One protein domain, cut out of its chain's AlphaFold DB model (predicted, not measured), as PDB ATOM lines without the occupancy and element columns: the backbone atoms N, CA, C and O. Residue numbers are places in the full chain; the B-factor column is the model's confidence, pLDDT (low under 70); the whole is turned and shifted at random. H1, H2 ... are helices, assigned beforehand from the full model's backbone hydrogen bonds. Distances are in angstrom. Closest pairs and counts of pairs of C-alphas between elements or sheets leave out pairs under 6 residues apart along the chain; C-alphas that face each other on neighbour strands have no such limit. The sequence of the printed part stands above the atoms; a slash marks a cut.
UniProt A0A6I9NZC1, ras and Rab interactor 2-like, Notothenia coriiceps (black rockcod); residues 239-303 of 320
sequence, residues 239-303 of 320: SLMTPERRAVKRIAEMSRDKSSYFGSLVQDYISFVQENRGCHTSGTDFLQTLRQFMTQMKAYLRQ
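What this domain is: This is residues 239 to 303 of the 320 residues of the protein "ras and Rab interactor 2-like" of Notothenia coriiceps (black rockcod) (UniProt A0A6I9NZC1). Two long helices, H2 and H3, run side by side in opposite ways with little contact between them, and the shorter H1 makes a corner with the first part of H2 and slants away from the pair. Residues 242 to 248, of which 243 to 248 belong to H1, stick out from the rest. The printed part has 65 residues with three named helices, in the order H1, H2, H3, and no named strand; the class is all helix, with 48 residues in the named elements. It is loose, with a radius of gyration of the C-alphas of 14.0 A, and elongated, with spans of 46 by 24 by 22 A.

How they stand to each other: The longest helix is H3, residues 283 to 303; it touches no helix but is near H2, residues 261 to 275. H2 and H3 are close but not clearly touching, with 2 pairs of C-alphas within 8 A. Their closest C-alphas are those of Phe 262 and Met 297, 7.6 A apart. They run opposite ways at a shallow tilt of 8 degrees, and their centres are 12.3 A apart. H1, residues 243 to 254, is close to H2 but not clearly touching it, again with 2 pairs of C-alphas within 8 A. The closest C-alphas here are those of Met 254 and Gly 263, 5.4 A apart. H1 and H2 run the same way at a steep tilt of 62 degrees, and their centres are 18.6 A apart. H1 and H3 are apart. In H1, H2 and H3 every pair of O i and N i+4 is within hydrogen-bond range.

Where its parts are: H3 begins at C-alpha 283, at (205.949, 136.654, 183.214), and ends at C-alpha 303, at (179.177, 142.367, 170.144), a length of 30.3 A. H2 measures 20.7 A from the C-alpha of Tyr 261 to that of Glu 275. H1 begins at C-alpha 243, at (176.854, 123.972, 168.883), and measures 16.3 A to the C-alpha of Met 254.

The domain as a whole: The two C-alphas farthest apart are those of Ser 239 and Thr 281, at 46.6 A, and those of the first and last printed residues, Ser 239 and Gln 303, are 27.8 A apart. The printed part has no cut. The link from H1 to H2, with 6 residues between them, and the link from H2 to H3, with 7, are both short. The mean pLDDT of the printed part is 87.0; residues 239 to 244 and residue 278 of this model are under 70.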
ATOM      1  N   SER A 239     178.018 115.035 163.560       51.66
ATOM      2  CA  SER A 239     176.636 115.379 163.924       51.66
ATOM      3  C   SER A 239     176.531 115.707 165.423       51.66
ATOM      4  O   SER A 239     175.933 116.708 165.799       51.66
ATOM      5  N   LEU A 240     177.251 114.955 166.266       52.59
ATOM      6  CA  LEU A 240     177.363 115.174 167.720       52.59
ATOM      7  C   LEU A 240     178.403 116.237 168.135       52.59
ATOM      8  O   LEU A 240     178.710 116.379 169.321       52.59
ATOM      9  N   MET A 241     178.950 117.013 167.194       59.59
ATOM     10  CA  MET A 241     179.638 118.258 167.541       59.59
ATOM     11  C   MET A 241     178.587 119.257 168.015       59.59
ATOM     12  O   MET A 241     177.917 119.884 167.189       59.59
ATOM     13  N   THR A 242     178.461 119.378 169.341       65.00
ATOM     14  CA  THR A 242     177.594 120.350 170.019       65.00
ATOM     15  C   THR A 242     177.787 121.753 169.430       65.00
ATOM     16  O   THR A 242     178.898 122.076 168.988       65.00
ATOM     17  N   PRO A 243     176.749 122.613 169.427       63.69
ATOM     18  CA  PRO A 243     176.854 123.972 168.883       63.69
ATOM     19  C   PRO A 243     178.028 124.753 169.496       63.69
ATOM     20  O   PRO A 243     178.741 125.458 168.789       63.69
ATOM     21  N   GLU A 244     178.326 124.516 170.775       68.62
ATOM     22  CA  GLU A 244     179.512 125.018 171.476       68.62
ATOM     23  C   GLU A 244     180.844 124.607 170.814       68.62
ATOM     24  O   GLU A 244     181.690 125.457 170.530       68.62
ATOM     25  N   ARG A 245     181.039 123.319 170.490       72.50
ATOM     26  CA  ARG A 245     182.259 122.854 169.802       72.50
ATOM     27  C   ARG A 245     182.363 123.398 168.376       72.50
ATOM     28  O   ARG A 245     183.474 123.648 167.906       72.50
ATOM     29  N   ARG A 246     181.230 123.615 167.698       77.00
ATOM     30  CA  ARG A 246     181.190 124.285 166.384       77.00
ATOM     31  C   ARG A 246     181.603 125.756 166.498       77.00
ATOM     32  O   ARG A 246     182.414 126.204 165.692       77.00
ATOM     33  N   ALA A 247     181.140 126.466 167.528       80.56
ATOM     34  CA  ALA A 247     181.504 127.858 167.796       80.56
ATOM     35  C   ALA A 247     183.010 128.027 168.039       80.56
ATOM     36  O   ALA A 247     183.658 128.828 167.368       80.56
ATOM     37  N   VAL A 248     183.589 127.219 168.936       83.50
ATOM     38  CA  VAL A 248     185.036 127.246 169.220       83.50
ATOM     39  C   VAL A 248     185.850 126.954 167.958       83.50
ATOM     40  O   VAL A 248     186.843 127.633 167.698       83.50
ATOM     41  N   LYS A 249     185.409 125.995 167.131       84.88
ATOM     42  CA  LYS A 249     186.048 125.709 165.843       84.88
ATOM     43  C   LYS A 249     185.983 126.915 164.893       84.88
ATOM     44  O   LYS A 249     187.017 127.278 164.342       84.88
ATOM     45  N   ARG A 250     184.820 127.559 164.735       85.69
ATOM     46  CA  ARG A 250     184.658 128.735 163.860       85.69
ATOM     47  C   ARG A 250     185.526 129.911 164.319       85.69
ATOM     48  O   ARG A 250     186.186 130.521 163.487       85.69
ATOM     49  N   ILE A 251     185.598 130.168 165.627       89.94
ATOM     50  CA  ILE A 251     186.487 131.184 166.219       89.94
ATOM     51  C   ILE A 251     187.963 130.855 165.933       89.94
ATOM     52  O   ILE A 251     188.729 131.743 165.571       89.94
ATOM     53  N   ALA A 252     188.370 129.587 166.052       89.81
ATOM     54  CA  ALA A 252     189.743 129.152 165.781       89.81
ATOM     55  C   ALA A 252     190.121 129.156 164.284       89.81
ATOM     56  O   ALA A 252     191.302 129.236 163.950       89.81
ATOM     57  N   GLU A 253     189.143 129.046 163.384       90.44
ATOM     58  CA  GLU A 253     189.333 129.268 161.947       90.44
ATOM     59  C   GLU A 253     189.456 130.769 161.653       90.44
ATOM     60  O   GLU A 253     190.414 131.188 161.007       90.44
ATOM     61  N   MET A 254     188.558 131.587 162.209       90.06
ATOM     62  CA  MET A 254     188.546 133.042 162.034       90.06
ATOM     63  C   MET A 254     189.801 133.719 162.606       90.06
ATOM     64  O   MET A 254     190.331 134.628 161.985       90.06
ATOM     65  N   SER A 255     190.363 133.230 163.721       92.00
ATOM     66  CA  SER A 255     191.619 133.756 164.295       92.00
ATOM     67  C   SER A 255     192.857 133.572 163.407       92.00
ATOM     68  O   SER A 255     193.904 134.161 163.680       92.00
ATOM     69  N   ARG A 256     192.769 132.723 162.377       91.94
ATOM     70  CA  ARG A 256     193.838 132.463 161.397       91.94
ATOM     71  C   ARG A 256     193.611 133.204 160.083       91.94
ATOM     72  O   ARG A 256     194.538 133.319 159.284       91.94
ATOM     73  N   ASP A 257     192.391 133.677 159.855       91.81
ATOM     74  CA  ASP A 257     191.987 134.357 158.637       91.81
ATOM     75  C   ASP A 257     192.281 135.856 158.738       91.81
ATOM     76  O   ASP A 257     191.485 136.634 159.258       91.81
ATOM     77  N   LYS A 258     193.428 136.272 158.193       91.12
ATOM     78  CA  LYS A 258     193.855 137.680 158.155       91.12
ATOM     79  C   LYS A 258     192.906 138.609 157.378       91.12
ATOM     80  O   LYS A 258     193.129 139.814 157.402       91.12
ATOM     81  N   SER A 259     191.896 138.082 156.673       88.88
ATOM     82  CA  SER A 259     190.880 138.893 155.990       88.88
ATOM     83  C   SER A 259     189.688 139.279 156.882       88.88
ATOM     84  O   SER A 259     188.983 140.233 156.560       88.88
ATOM     85  N   SER A 260     189.492 138.598 158.019       89.44
ATOM     86  CA  SER A 260     188.566 139.013 159.082       89.44
ATOM     87  C   SER A 260     189.257 139.985 160.038       89.44
ATOM     88  O   SER A 260     190.448 139.840 160.318       89.44
ATOM     89  N   TYR A 261     188.510 140.941 160.596       93.06
ATOM     90  CA  TYR A 261     189.043 141.897 161.569       93.06
ATOM     91  C   TYR A 261     189.420 141.215 162.892       93.06
ATOM     92  O   TYR A 261     190.484 141.480 163.449       93.06
ATOM     93  N   PHE A 262     188.614 140.263 163.373       93.75
ATOM     94  CA  PHE A 262     189.015 139.387 164.476       93.75
ATOM     95  C   PHE A 262     190.320 138.639 164.180       93.75
ATOM     96  O   PHE A 262     191.192 138.535 165.046       93.75
ATOM     97  N   GLY A 263     190.453 138.113 162.963       93.75
ATOM     98  CA  GLY A 263     191.639 137.382 162.538       93.75
ATOM     99  C   GLY A 263     192.880 138.261 162.466       93.75
ATOM    100  O   GLY A 263     193.914 137.871 163.008       93.75
ATOM    101  N   SER A 264     192.784 139.466 161.892       95.06
ATOM    102  CA  SER A 264     193.891 140.426 161.894       95.06
ATOM    103  C   SER A 264     194.289 140.795 163.324       95.06
ATOM    104  O   SER A 264     195.441 140.590 163.676       95.06
ATOM    105  N   LEU A 265     193.342 141.162 164.201       95.81
ATOM    106  CA  LEU A 265     193.627 141.478 165.611       95.81
ATOM    107  C   LEU A 265     194.375 140.357 166.355       95.81
ATOM    108  O   LEU A 265     195.288 140.631 167.135       95.81
ATOM    109  N   VAL A 266     194.006 139.088 166.135       96.44
ATOM    110  CA  VAL A 266     194.702 137.950 166.762       96.44
ATOM    111  C   VAL A 266     196.091 137.734 166.166       96.44
ATOM    112  O   VAL A 266     197.033 137.476 166.914       96.44
ATOM    113  N   GLN A 267     196.249 137.858 164.849       96.88
ATOM    114  CA  GLN A 267     197.553 137.720 164.199       96.88
ATOM    115  C   GLN A 267     198.495 138.886 164.535       96.88
ATOM    116  O   GLN A 267     199.686 138.652 164.732       96.88
ATOM    117  N   ASP A 268     197.973 140.102 164.681       95.62
ATOM    118  CA  ASP A 268     198.718 141.294 165.086       95.62
ATOM    119  C   ASP A 268     199.200 141.155 166.535       95.62
ATOM    120  O   ASP A 268     200.379 141.364 166.805       95.62
ATOM    121  N   TYR A 269     198.345 140.693 167.459       94.69
ATOM    122  CA  TYR A 269     198.761 140.409 168.839       94.69
ATOM    123  C   TYR A 269     199.806 139.283 168.921       94.69
ATOM    124  O   TYR A 269     200.790 139.400 169.651       94.69
ATOM    125  N   ILE A 270     199.643 138.204 168.145       94.00
ATOM    126  CA  ILE A 270     200.643 137.127 168.058       94.00
ATOM    127  C   ILE A 270     201.969 137.653 167.489       94.00
ATOM    128  O   ILE A 270     203.028 137.259 167.971       94.00
ATOM    129  N   SER A 271     201.936 138.535 166.489       94.00
ATOM    130  CA  SER A 271     203.148 139.131 165.905       94.00
ATOM    131  C   SER A 271     203.826 140.062 166.913       94.00
ATOM    132  O   SER A 271     205.001 139.873 167.213       94.00
ATOM    133  N   PHE A 272     203.057 140.943 167.561       92.62
ATOM    134  CA  PHE A 272     203.516 141.822 168.637       92.62
ATOM    135  C   PHE A 272     204.227 141.049 169.758       92.62
ATOM    136  O   PHE A 272     205.365 141.377 170.087       92.62
ATOM    137  N   VAL A 273     203.613 139.990 170.300       91.50
ATOM    138  CA  VAL A 273     204.213 139.158 171.364       91.50
ATOM    139  C   VAL A 273     205.473 138.424 170.884       91.50
ATOM    140  O   VAL A 273     206.389 138.190 171.673       91.50
ATOM    141  N   GLN A 274     205.549 138.052 169.603       90.12
ATOM    142  CA  GLN A 274     206.717 137.364 169.048       90.12
ATOM    143  C   GLN A 274     207.887 138.284 168.706       90.12
ATOM    144  O   GLN A 274     209.029 137.850 168.832       90.12
ATOM    145  N   GLU A 275     207.620 139.517 168.288       89.12
ATOM    146  CA  GLU A 275     208.637 140.546 168.045       89.12
ATOM    147  C   GLU A 275     209.144 141.130 169.369       89.12
ATOM    148  O   GLU A 275     210.336 141.373 169.539       89.12
ATOM    149  N   ASN A 276     208.254 141.272 170.354       82.56
ATOM    150  CA  ASN A 276     208.530 141.899 171.641       82.56
ATOM    151  C   ASN A 276     208.677 140.867 172.774       82.56
ATOM    152  O   ASN A 276     208.185 141.075 173.881       82.56
ATOM    153  N   ARG A 277     209.395 139.758 172.531       72.25
ATOM    154  CA  ARG A 277     209.569 138.630 173.482       72.25
ATOM    155  C   ARG A 277     210.154 139.003 174.860       72.25
ATOM    156  O   ARG A 277     210.176 138.151 175.741       72.25
ATOM    157  N   GLY A 278     210.614 140.244 175.040       67.31
ATOM    158  CA  GLY A 278     211.100 140.806 176.303       67.31
ATOM    159  C   GLY A 278     210.530 142.184 176.673       67.31
ATOM    160  O   GLY A 278     211.130 142.855 177.505       67.31
ATOM    161  N   CYS A 279     209.416 142.651 176.081       72.88
ATOM    162  CA  CYS A 279     208.799 143.923 176.510       72.88
ATOM    163  C   CYS A 279     208.051 143.818 177.846       72.88
ATOM    164  O   CYS A 279     207.830 144.829 178.510       72.88
ATOM    165  N   HIS A 280     207.674 142.602 178.244       81.88
ATOM    166  CA  HIS A 280     207.052 142.331 179.530       81.88
ATOM    167  C   HIS A 280     208.124 142.231 180.610       81.88
ATOM    168  O   HIS A 280     208.998 141.369 180.559       81.88
ATOM    169  N   THR A 281     208.027 143.098 181.616       77.19
ATOM    170  CA  THR A 281     208.982 143.185 182.736       77.19
ATOM    171  C   THR A 281     208.971 141.946 183.638       77.19
ATOM    172  O   THR A 281     209.898 141.730 184.413       77.19
ATOM    173  N   SER A 282     207.918 141.129 183.546       87.81
ATOM    174  CA  SER A 282     207.735 139.877 184.273       87.81
ATOM    175  C   SER A 282     206.797 138.945 183.501       87.81
ATOM    176  O   SER A 282     205.888 139.395 182.798       87.81
ATOM    177  N   GLY A 283     206.927 137.631 183.708       89.62
ATOM    178  CA  GLY A 283     205.949 136.654 183.214       89.62
ATOM    179  C   GLY A 283     204.528 136.889 183.752       89.62
ATOM    180  O   GLY A 283     203.555 136.560 183.075       89.62
ATOM    181  N   THR A 284     204.382 137.515 184.927       93.19
ATOM    182  CA  THR A 284     203.069 137.907 185.470       93.19
ATOM    183  C   THR A 284     202.415 139.033 184.668       93.19
ATOM    184  O   THR A 284     201.208 138.981 184.433       93.19
ATOM    185  N   ASP A 285     203.200 140.003 184.191       92.19
ATOM    186  CA  ASP A 285     202.733 141.091 183.324       92.19
ATOM    187  C   ASP A 285     202.293 140.555 181.951       92.19
ATOM    188  O   ASP A 285     201.198 140.860 181.473       92.19
ATOM    189  N   PHE A 286     203.067 139.635 181.363       92.25
ATOM    190  CA  PHE A 286     202.662 138.950 180.132       92.25
ATOM    191  C   PHE A 286     201.341 138.176 180.295       92.25
ATOM    192  O   PHE A 286     200.433 138.305 179.474       92.25
ATOM    193  N   LEU A 287     201.174 137.407 181.377       95.00
ATOM    194  CA  LEU A 287     199.917 136.691 181.633       95.00
ATOM    195  C   LEU A 287     198.735 137.647 181.860       95.00
ATOM    196  O   LEU A 287     197.606 137.347 181.462       95.00
ATOM    197  N   GLN A 288     198.980 138.813 182.462       94.81
ATOM    198  CA  GLN A 288     197.974 139.852 182.654       94.81
ATOM    199  C   GLN A 288     197.558 140.499 181.326       94.81
ATOM    200  O   GLN A 288     196.356 140.606 181.063       94.81
ATOM    201  N   THR A 289     198.506 140.867 180.462       93.94
ATOM    202  CA  THR A 289     198.209 141.431 179.132       93.94
ATOM    203  C   THR A 289     197.547 140.403 178.209       93.94
ATOM    204  O   THR A 289     196.554 140.729 177.559       93.94
ATOM    205  N   LEU A 290     197.971 139.135 178.236       95.12
ATOM    206  CA  LEU A 290     197.307 138.032 177.529       95.12
ATOM    207  C   LEU A 290     195.861 137.834 178.003       95.12
ATOM    208  O   LEU A 290     194.945 137.706 177.188       95.12
ATOM    209  N   ARG A 291     195.617 137.863 179.320       96.25
ATOM    210  CA  ARG A 291     194.260 137.789 179.882       96.25
ATOM    211  C   ARG A 291     193.402 138.980 179.447       96.25
ATOM    212  O   ARG A 291     192.225 138.790 179.129       96.25
ATOM    213  N   GLN A 292     193.959 140.191 179.433       96.88
ATOM    214  CA  GLN A 292     193.266 141.397 178.967       96.88
ATOM    215  C   GLN A 292     192.916 141.289 177.480       96.88
ATOM    216  O   GLN A 292     191.757 141.508 177.124       96.88
ATOM    217  N   PHE A 293     193.864 140.862 176.643       96.69
ATOM    218  CA  PHE A 293     193.648 140.602 175.223       96.69
ATOM    219  C   PHE A 293     192.518 139.586 175.007       96.69
ATOM    220  O   PHE A 293     191.512 139.907 174.381       96.69
ATOM    221  N   MET A 294     192.592 138.400 175.625       96.19
ATOM    222  CA  MET A 294     191.526 137.391 175.538       96.19
ATOM    223  C   MET A 294     190.164 137.910 176.029       96.19
ATOM    224  O   MET A 294     189.123 137.528 175.491       96.19
ATOM    225  N   THR A 295     190.150 138.793 177.032       96.56
ATOM    226  CA  THR A 295     188.919 139.418 177.544       96.56
ATOM    227  C   THR A 295     188.329 140.403 176.534       96.56
ATOM    228  O   THR A 295     187.119 140.361 176.301       96.56
ATOM    229  N   GLN A 296     189.158 141.230 175.886       96.19
ATOM    230  CA  GLN A 296     188.725 142.112 174.796       96.19
ATOM    231  C   GLN A 296     188.218 141.304 173.600       96.19
ATOM    232  O   GLN A 296     187.103 141.544 173.150       96.19
ATOM    233  N   MET A 297     188.954 140.281 173.158       95.19
ATOM    234  CA  MET A 297     188.530 139.411 172.056       95.19
ATOM    235  C   MET A 297     187.200 138.701 172.361       95.19
ATOM    236  O   MET A 297     186.334 138.610 171.493       95.19
ATOM    237  N   LYS A 298     186.975 138.262 173.608       92.12
ATOM    238  CA  LYS A 298     185.685 137.705 174.049       92.12
ATOM    239  C   LYS A 298     184.560 138.745 174.058       92.12
ATOM    240  O   LYS A 298     183.428 138.405 173.725       92.12
ATOM    241  N   ALA A 299     184.832 139.981 174.474       92.31
ATOM    242  CA  ALA A 299     183.842 141.058 174.449       92.31
ATOM    243  C   ALA A 299     183.482 141.446 173.006       92.31
ATOM    244  O   ALA A 299     182.298 141.540 172.691       92.31
ATOM    245  N   TYR A 300     184.492 141.561 172.138       92.69
ATOM    246  CA  TYR A 300     184.354 141.794 170.705       92.69
ATOM    247  C   TYR A 300     183.464 140.732 170.053       92.69
ATOM    248  O   TYR A 300     182.399 141.074 169.556       92.69
ATOM    249  N   LEU A 301     183.803 139.441 170.174       89.12
ATOM    250  CA  LEU A 301     183.032 138.337 169.577       89.12
ATOM    251  C   LEU A 301     181.571 138.246 170.057       89.12
ATOM    252  O   LEU A 301     180.750 137.621 169.394       89.12
ATOM    253  N   ARG A 302     181.237 138.830 171.216       85.50
ATOM    254  CA  ARG A 302     179.855 138.912 171.727       85.50
ATOM    255  C   ARG A 302     179.071 140.117 171.201       85.50
ATOM    256  O   ARG A 302     177.860 140.152 171.389       85.50
ATOM    257  N   GLN A 303     179.751 141.110 170.634       84.50
ATOM    258  CA  GLN A 303     179.177 142.367 170.144       84.50
ATOM    259  C   GLN A 303     179.243 142.474 168.612       84.50
ATOM    260  O   GLN A 303     178.406 143.139 168.009       84.50
TER     261      GLN A 303